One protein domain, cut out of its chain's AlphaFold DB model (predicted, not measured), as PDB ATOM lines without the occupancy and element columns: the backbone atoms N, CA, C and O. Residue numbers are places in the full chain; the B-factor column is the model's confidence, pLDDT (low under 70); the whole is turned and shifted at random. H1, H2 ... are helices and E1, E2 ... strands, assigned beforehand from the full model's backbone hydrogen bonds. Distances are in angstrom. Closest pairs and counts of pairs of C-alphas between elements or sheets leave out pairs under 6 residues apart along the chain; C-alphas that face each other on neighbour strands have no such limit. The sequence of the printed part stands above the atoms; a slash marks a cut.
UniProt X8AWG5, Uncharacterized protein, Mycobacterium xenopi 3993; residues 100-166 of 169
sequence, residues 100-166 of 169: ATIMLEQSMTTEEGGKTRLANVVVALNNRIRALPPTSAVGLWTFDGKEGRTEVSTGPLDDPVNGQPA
ATOM      1  N   ALA A 100     276.725 250.636 161.300       80.88
ATOM      2  CA  ALA A 100     277.708 250.690 160.220       80.88
ATOM      3  C   ALA A 100     278.702 251.845 160.399       80.88
ATOM      4  O   ALA A 100     278.332 252.939 160.813       80.88
ATOM      5  N   THR A 101     279.958 251.627 160.010       83.38
ATOM      6  CA  THR A 101     280.955 252.696 159.852       83.38
ATOM      7  C   THR A 101     281.262 252.849 158.370       83.38
ATOM      8  O   THR A 101     281.653 251.886 157.712       83.38
ATOM      9  N   ILE A 102     281.061 254.051 157.837       85.62
ATOM     10  CA  ILE A 102     281.315 254.378 156.436       85.62
ATOM     11  C   ILE A 102     282.713 254.972 156.329       85.62
ATOM     12  O   ILE A 102     283.009 255.973 156.973       85.62
ATOM     13  N   MET A 103     283.546 254.381 155.477       88.94
ATOM     14  CA  MET A 103     284.815 254.962 155.052       88.94
ATOM     15  C   MET A 103     284.627 255.622 153.686       88.94
ATOM     16  O   MET A 103     284.330 254.938 152.707       88.94
ATOM     17  N   LEU A 104     284.771 256.945 153.629       90.25
ATOM     18  CA  LEU A 104     284.593 257.747 152.424       90.25
ATOM     19  C   LEU A 104     285.937 258.271 151.913       90.25
ATOM     20  O   LEU A 104     286.599 259.081 152.557       90.25
ATOM     21  N   GLU A 105     286.309 257.830 150.720       88.81
ATOM     22  CA  GLU A 105     287.494 258.290 149.996       88.81
ATOM     23  C   GLU A 105     287.188 259.642 149.319       88.81
ATOM     24  O   GLU A 105     286.209 259.753 148.581       88.81
ATOM     25  N   GLN A 106     287.976 260.683 149.609       88.06
ATOM     26  CA  GLN A 106     287.728 262.065 149.174       88.06
ATOM     27  C   GLN A 106     288.519 262.474 147.920       88.06
ATOM     28  O   GLN A 106     288.222 263.517 147.337       88.06
ATOM     29  N   SER A 107     289.501 261.687 147.475       86.62
ATOM     30  CA  SER A 107     290.310 262.003 146.291       86.62
ATOM     31  C   SER A 107     289.647 261.619 144.957       86.62
ATOM     32  O   SER A 107     290.220 261.898 143.899       86.62
ATOM     33  N   MET A 108     288.418 261.073 144.967       85.25
ATOM     34  CA  MET A 108     287.612 260.730 143.777       85.25
ATOM     35  C   MET A 108     287.170 261.946 142.928       85.25
ATOM     36  O   MET A 108     285.979 262.252 142.795       85.25
ATOM     37  N   THR A 109     288.128 262.633 142.309       86.69
ATOM     38  CA  THR A 109     287.924 263.838 141.484       86.69
ATOM     39  C   THR A 109     287.549 263.541 140.031       86.69
ATOM     40  O   THR A 109     287.111 264.445 139.325       86.69
ATOM     41  N   THR A 110     287.674 262.291 139.576       91.31
ATOM     42  CA  THR A 110     287.282 261.883 138.218       91.31
ATOM     43  C   THR A 110     285.802 262.163 137.967       91.31
ATOM     44  O   THR A 110     284.956 261.840 138.803       91.31
ATOM     45  N   GLU A 111     285.491 262.734 136.806       89.94
ATOM     46  CA  GLU A 111     284.115 263.003 136.395       89.94
ATOM     47  C   GLU A 111     283.391 261.742 135.915       89.94
ATOM     48  O   GLU A 111     283.941 260.910 135.193       89.94
ATOM     49  N   GLU A 112     282.124 261.628 136.298       81.88
ATOM     50  CA  GLU A 112     281.210 260.565 135.913       81.88
ATOM     51  C   GLU A 112     279.785 261.134 135.850       81.88
ATOM     52  O   GLU A 112     279.220 261.563 136.858       81.88
ATOM     53  N   GLY A 113     279.201 261.191 134.649       80.81
ATOM     54  CA  GLY A 113     277.835 261.700 134.464       80.81
ATOM     55  C   GLY A 113     277.655 263.195 134.778       80.81
ATOM     56  O   GLY A 113     276.593 263.588 135.254       80.81
ATOM     57  N   GLY A 114     278.678 264.026 134.532       86.56
ATOM     58  CA  GLY A 114     278.622 265.486 134.721       86.56
ATOM     59  C   GLY A 114     278.822 265.963 136.165       86.56
ATOM     60  O   GLY A 114     278.510 267.110 136.486       86.56
ATOM     61  N   LYS A 115     279.293 265.080 137.050       87.44
ATOM     62  CA  LYS A 115     279.726 265.380 138.421       87.44
ATOM     63  C   LYS A 115     280.976 264.572 138.743       87.44
ATOM     64  O   LYS A 115     281.249 263.572 138.086       87.44
ATOM     65  N   THR A 116     281.705 264.940 139.793       91.81
ATOM     66  CA  THR A 116     282.769 264.071 140.310       91.81
ATOM     67  C   THR A 116     282.180 262.785 140.891       91.81
ATOM     68  O   THR A 116     281.069 262.772 141.433       91.81
ATOM     69  N   ARG A 117     282.945 261.693 140.835       89.69
ATOM     70  CA  ARG A 117     282.597 260.425 141.490       89.69
ATOM     71  C   ARG A 117     282.265 260.610 142.966       89.69
ATOM     72  O   ARG A 117     281.250 260.085 143.421       89.69
ATOM     73  N   LEU A 118     283.042 261.425 143.684       90.31
ATOM     74  CA  LEU A 118     282.750 261.761 145.079       90.31
ATOM     75  C   LEU A 118     281.355 262.380 145.238       90.31
ATOM     76  O   LEU A 118     280.596 261.971 146.113       90.31
ATOM     77  N   ALA A 119     280.987 263.339 144.385       88.25
ATOM     78  CA  ALA A 119     279.683 263.991 144.466       88.25
ATOM     79  C   ALA A 119     278.527 263.000 144.235       88.25
ATOM     80  O   ALA A 119     277.504 263.079 144.918       88.25
ATOM     81  N   ASN A 120     278.696 262.033 143.332       88.69
ATOM     82  CA  ASN A 120     277.708 260.974 143.116       88.69
ATOM     83  C   ASN A 120     277.595 260.038 144.329       88.69
ATOM     84  O   ASN A 120     276.483 259.719 144.757       88.69
ATOM     85  N   VAL A 121     278.727 259.652 144.928       90.19
ATOM     86  CA  VAL A 121     278.764 258.816 146.139       90.19
ATOM     87  C   VAL A 121     278.089 259.519 147.315       90.19
ATOM     88  O   VAL A 121     277.265 258.905 147.988       90.19
ATOM     89  N   VAL A 122     278.364 260.807 147.536       90.19
ATOM     90  CA  VAL A 122     277.731 261.596 148.609       90.19
ATOM     91  C   VAL A 122     276.212 261.646 148.436       90.19
ATOM     92  O   VAL A 122     275.474 261.438 149.399       90.19
ATOM     93  N   VAL A 123     275.718 261.852 147.211       89.94
ATOM     94  CA  VAL A 123     274.272 261.846 146.928       89.94
ATOM     95  C   VAL A 123     273.652 260.475 147.216       89.94
ATOM     96  O   VAL A 123     272.623 260.393 147.893       89.94
ATOM     97  N   ALA A 124     274.272 259.397 146.735       87.56
ATOM     98  CA  ALA A 124     273.788 258.039 146.969       87.56
ATOM     99  C   ALA A 124     273.788 257.684 148.465       87.56
ATOM    100  O   ALA A 124     272.823 257.104 148.973       87.56
ATOM    101  N   LEU A 125     274.837 258.087 149.184       88.12
ATOM    102  CA  LEU A 125     274.975 257.841 150.609       88.12
ATOM    103  C   LEU A 125     273.921 258.598 151.422       88.12
ATOM    104  O   LEU A 125     273.262 257.996 152.268       88.12
ATOM    105  N   ASN A 126     273.680 259.874 151.113       86.69
ATOM    106  CA  ASN A 126     272.628 260.661 151.759       86.69
ATOM    107  C   ASN A 126     271.240 260.038 151.556       86.69
ATOM    108  O   ASN A 126     270.453 259.945 152.502       86.69
ATOM    109  N   ASN A 127     270.943 259.551 150.349       86.06
ATOM    110  CA  ASN A 127     269.689 258.846 150.078       86.06
ATOM    111  C   ASN A 127     269.572 257.561 150.908       86.06
ATOM    112  O   ASN A 127     268.509 257.280 151.465       86.06
ATOM    113  N   ARG A 128     270.667 256.802 151.043       84.94
ATOM    114  CA  ARG A 128     270.683 255.576 151.845       84.94
ATOM    115  C   ARG A 128     270.491 255.858 153.332       84.94
ATOM    116  O   ARG A 128     269.666 255.186 153.942       84.94
ATOM    117  N   ILE A 129     271.186 256.849 153.897       85.56
ATOM    118  CA  ILE A 129     271.071 257.230 155.316       85.56
ATOM    119  C   ILE A 129     269.642 257.680 155.646       85.56
ATOM    120  O   ILE A 129     269.087 257.273 156.664       85.56
ATOM    121  N   ARG A 130     268.988 258.445 154.761       81.88
ATOM    122  CA  ARG A 130     267.585 258.864 154.947       81.88
ATOM    123  C   ARG A 130     266.596 257.698 154.956       81.88
ATOM    124  O   ARG A 130     265.560 257.794 155.613       81.88
ATOM    125  N   ALA A 131     266.911 256.616 154.248       83.06
ATOM    126  CA  ALA A 131     266.101 255.403 154.207       83.06
ATOM    127  C   ALA A 131     266.344 254.463 155.404       83.06
ATOM    128  O   ALA A 131     265.638 253.463 155.531       83.06
ATOM    129  N   LEU A 132     267.332 254.742 156.267       81.25
ATOM    130  CA  LEU A 132     267.602 253.917 157.442       81.25
ATOM    131  C   LEU A 132     266.565 254.154 158.561       81.25
ATOM    132  O   LEU A 132     266.118 255.294 158.768       81.25
ATOM    133  N   PRO A 133     266.205 253.094 159.315       79.88
ATOM    134  CA  PRO A 133     265.420 253.218 160.541       79.88
ATOM    135  C   PRO A 133     266.081 254.172 161.555       79.88
ATOM    136  O   PRO A 133     267.311 254.175 161.636       79.88
ATOM    137  N   PRO A 134     265.311 254.923 162.369       72.31
ATOM    138  CA  PRO A 134     265.855 255.810 163.414       72.31
ATOM    139  C   PRO A 134     266.771 255.094 164.417       72.31
ATOM    140  O   PRO A 134     267.778 255.633 164.852       72.31
ATOM    141  N   THR A 135     266.488 253.817 164.683       72.50
ATOM    142  CA  THR A 135     267.277 252.949 165.569       72.50
ATOM    143  C   THR A 135     268.632 252.516 164.994       72.50
ATOM    144  O   THR A 135     269.331 251.730 165.631       72.50
ATOM    145  N   SER A 136     269.000 252.957 163.786       80.94
ATOM    146  CA  SER A 136     270.293 252.637 163.165       80.94
ATOM    147  C   SER A 136     271.405 253.491 163.760       80.94
ATOM    148  O   SER A 136     271.162 254.636 164.134       80.94
ATOM    149  N   ALA A 137     272.633 252.974 163.777       81.75
ATOM    150  CA  ALA A 137     273.812 253.731 164.187       81.75
ATOM    151  C   ALA A 137     274.822 253.831 163.041       81.75
ATOM    152  O   ALA A 137     275.160 252.827 162.413       81.75
ATOM    153  N   VAL A 138     275.306 255.041 162.754       84.50
ATOM    154  CA  VAL A 138     276.201 255.295 161.619       84.50
ATOM    155  C   VAL A 138     277.389 256.145 162.057       84.50
ATOM    156  O   VAL A 138     277.208 257.205 162.644       84.50
ATOM    157  N   GLY A 139     278.602 255.686 161.757       85.31
ATOM    158  CA  GLY A 139     279.832 256.479 161.855       85.31
ATOM    159  C   GLY A 139     280.360 256.866 160.476       85.31
ATOM    160  O   GLY A 139     280.103 256.164 159.495       85.31
ATOM    161  N   LEU A 140     281.121 257.959 160.402       86.12
ATOM    162  CA  LEU A 140     281.783 258.416 159.180       86.12
ATOM    163  C   LEU A 140     283.269 258.650 159.431       86.12
ATOM    164  O   LEU A 140     283.664 259.419 160.308       86.12
ATOM    165  N   TRP A 141     284.080 258.030 158.586       87.88
ATOM    166  CA  TRP A 141     285.516 258.213 158.505       87.88
ATOM    167  C   TRP A 141     285.872 258.633 157.082       87.88
ATOM    168  O   TRP A 141     285.375 258.042 156.124       87.88
ATOM    169  N   THR A 142     286.691 259.664 156.919       88.00
ATOM    170  CA  THR A 142     287.148 260.122 155.604       88.00
ATOM    171  C   THR A 142     288.616 259.787 155.406       88.00
ATOM    172  O   THR A 142     289.381 259.737 156.366       88.00
ATOM    173  N   PHE A 143     289.003 259.550 154.157       86.50
ATOM    174  CA  PHE A 143     290.385 259.339 153.739       86.50
ATOM    175  C   PHE A 143     290.664 260.180 152.499       86.50
ATOM    176  O   PHE A 143     289.890 260.124 151.548       86.50
ATOM    177  N   ASP A 144     291.741 260.958 152.493       84.38
ATOM    178  CA  ASP A 144     292.056 261.893 151.400       84.38
ATOM    179  C   ASP A 144     293.142 261.384 150.434       84.38
ATOM    180  O   ASP A 144     293.624 262.129 149.578       84.38
ATOM    181  N   GLY A 145     293.538 260.116 150.571       77.56
ATOM    182  CA  GLY A 145     294.654 259.521 149.835       77.56
ATOM    183  C   GLY A 145     295.980 259.539 150.599       77.56
ATOM    184  O   GLY A 145     296.917 258.855 150.186       77.56
ATOM    185  N   LYS A 146     296.077 260.287 151.707       81.75
ATOM    186  CA  LYS A 146     297.289 260.405 152.533       81.75
ATOM    187  C   LYS A 146     297.013 260.080 153.991       81.75
ATOM    188  O   LYS A 146     297.730 259.282 154.588       81.75
ATOM    189  N   GLU A 147     295.965 260.671 154.543       79.88
ATOM    190  CA  GLU A 147     295.568 260.518 155.935       79.88
ATOM    191  C   GLU A 147     294.070 260.261 156.018       79.88
ATOM    192  O   GLU A 147     293.293 260.605 155.122       79.88
ATOM    193  N   GLY A 148     293.654 259.623 157.108       82.44
ATOM    194  CA  GLY A 148     292.243 259.441 157.379       82.44
ATOM    195  C   GLY A 148     291.857 259.906 158.768       82.44
ATOM    196  O   GLY A 148     292.656 259.875 159.705       82.44
ATOM    197  N   ARG A 149     290.618 260.376 158.877       81.88
ATOM    198  CA  ARG A 149     290.093 261.058 160.056       81.88
ATOM    199  C   ARG A 149     288.648 260.667 160.318       81.88
ATOM    200  O   ARG A 149     287.852 260.478 159.401       81.88
ATOM    201  N   THR A 150     288.300 260.574 161.595       83.88
ATOM    202  CA  THR A 150     286.913 260.382 162.020       83.88
ATOM    203  C   THR A 150     286.176 261.710 161.910       83.88
ATOM    204  O   THR A 150     286.522 262.657 162.607       83.88
ATOM    205  N   GLU A 151     285.154 261.770 161.061       82.25
ATOM    206  CA  GLU A 151     284.277 262.943 160.936       82.25
ATOM    207  C   GLU A 151     283.090 262.849 161.895       82.25
ATOM    208  O   GLU A 151     282.649 263.842 162.471       82.25
ATOM    209  N   VAL A 152     282.560 261.634 162.065       82.19
ATOM    210  CA  VAL A 152     281.422 261.339 162.937       82.19
ATOM    211  C   VAL A 152     281.698 260.026 163.656       82.19
ATOM    212  O   VAL A 152     281.895 258.993 163.015       82.19
ATOM    213  N   SER A 153     281.706 260.056 164.990       78.81
ATOM    214  CA  SER A 153     281.789 258.831 165.789       78.81
ATOM    215  C   SER A 153     280.547 257.974 165.558       78.81
ATOM    216  O   SER A 153     279.442 258.504 165.482       78.81
ATOM    217  N   THR A 154     280.711 256.654 165.477       74.50
ATOM    218  CA  THR A 154     279.578 255.734 165.337       74.50
ATOM    219  C   THR A 154     278.630 255.884 166.523       74.50
ATOM    220  O   THR A 154     279.034 255.690 167.670       74.50
ATOM    221  N   GLY A 155     277.372 256.214 166.239       68.31
ATOM    222  CA  GLY A 155     276.313 256.376 167.232       68.31
ATOM    223  C   GLY A 155     274.924 256.345 166.582       68.31
ATOM    224  O   GLY A 155     274.842 256.404 165.349       68.31
ATOM    225  N   PRO A 156     273.848 256.187 167.375       71.62
ATOM    226  CA  PRO A 156     272.464 256.248 166.902       71.62
ATOM    227  C   PRO A 156     272.197 257.478 166.025       71.62
ATOM    228  O   PRO A 156     272.675 258.568 166.318       71.62
ATOM    229  N   LEU A 157     271.387 257.339 164.972       66.31
ATOM    230  CA  LEU A 157     271.016 258.468 164.104       66.31
ATOM    231  C   LEU A 157     270.184 259.544 164.823       66.31
ATOM    232  O   LEU A 157     270.106 260.679 164.343       66.31
ATOM    233  N   ASP A 158     269.558 259.186 165.943       65.19
ATOM    234  CA  ASP A 158     268.809 260.107 166.797       65.19
ATOM    235  C   ASP A 158     269.718 260.874 167.779       65.19
ATOM    236  O   ASP A 158     269.288 261.890 168.332       65.19
ATOM    237  N   ASP A 159     270.982 260.457 167.946       60.53
ATOM    238  CA  ASP A 159     271.948 261.201 168.751       60.53
ATOM    239  C   ASP A 159     272.429 262.452 167.985       60.53
ATOM    240  O   ASP A 159     272.724 262.405 166.783       60.53
ATOM    241  N   PRO A 160     272.514 263.616 168.652       55.59
ATOM    242  CA  PRO A 160     272.964 264.840 168.013       55.59
ATOM    243  C   PRO A 160     274.473 264.802 167.733       55.59
ATOM    244  O   PRO A 160     275.284 264.551 168.622       55.59
ATOM    245  N   VAL A 161     274.863 265.167 166.511       57.38
ATOM    246  CA  VAL A 161     276.264 265.376 166.115       57.38
ATOM    247  C   VAL A 161     276.502 266.880 166.031       57.38
ATOM    248  O   VAL A 161     275.815 267.579 165.285       57.38
ATOM    249  N   ASN A 162     277.449 267.409 166.813       51.31
ATOM    250  CA  ASN A 162     277.769 268.846 166.855       51.31
ATOM    251  C   ASN A 162     276.532 269.758 167.052       51.31
ATOM    252  O   ASN A 162     276.442 270.836 166.467       51.31
ATOM    253  N   GLY A 163     275.554 269.316 167.855       47.75
ATOM    254  CA  GLY A 163     274.348 270.089 168.180       47.75
ATOM    255  C   GLY A 163     273.227 270.063 167.129       47.75
ATOM    256  O   GLY A 163     272.258 270.805 167.276       47.75
ATOM    257  N   GLN A 164     273.315 269.224 166.089       48.59
ATOM    258  CA  GLN A 164     272.225 268.991 165.129       48.59
ATOM    259  C   GLN A 164     271.867 267.498 165.029       48.59
ATOM    260  O   GLN A 164     272.742 266.654 165.219       48.59
ATOM    261  N   PRO A 165     270.606 267.140 164.709       49.75
ATOM    262  CA  PRO A 165     270.236 265.746 164.463       49.75
ATOM    263  C   PRO A 165     271.059 265.179 163.297       49.75
ATOM    264  O   PRO A 165     271.104 265.812 162.236       49.75
ATOM    265  N   ALA A 166     271.642 263.981 163.440       54.88
ATOM    266  CA  ALA A 166     272.479 263.352 162.404       54.88
ATOM    267  C   ALA A 166     271.751 263.164 161.053       54.88
ATOM    268  O   ALA A 166     272.372 263.055 159.999       54.88
TER     269      ALA A 166
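AT A GLANCE: This is residues 100 to 166 of the 169 residues of an uncharacterized protein of Mycobacterium xenopi 3993 (UniProt X8AWG5). A narrow sheet of three strands has one helix, H1, alongside it with few contacts, joined to it by a loop at each end of the helix. The 67 printed residues run E1, H1, E2, E3; the sheet's order is E1, E2, E3, mixed, and the class is mixed, helices and strands. The whole is only just compact, close to loose, with radius of gyration of the C-alphas 13.1 A and spans of 35 by 26 by 20 A.

HOW THE PARTS SIT: E1, residues 100 to 105, is parallel to E2, residues 137 to 143, at 20 degrees; N 102 and O 139, 2.9 A, are within hydrogen-bond range. H1, residues 117 to 130, is on the sheet but only grazes it; its closest C-alphas to E1 are Leu 118 and Glu 105, 7.7 A. In H1 every O i to N i+4 pair is within hydrogen-bond range. E1, H1 and E2 form a strand-helix-strand unit, two parallel neighbour strands with a helix between, its crossover right-handed. E2 and E3, residues 148 to 156, form an antiparallel hairpin; N 140 and O 152, 2.9 A, are within hydrogen-bond range.

IN THESE COORDINATES: E1, 16.1 A long, begins at C-alpha 100 (277.708, 250.690, 160.220). H1 spans 20.2 A, E2 20.4 A and E3 22.2 A, ending at C-alpha 156 (272.464, 256.248, 166.902).

THE WHOLE: The C-alphas farthest apart, Gly 114 and Thr 135, are 35.2 A apart. The printed part has no cut; the link E1 to H1 is long. Residues 155 and 157 to 166 are under pLDDT 70.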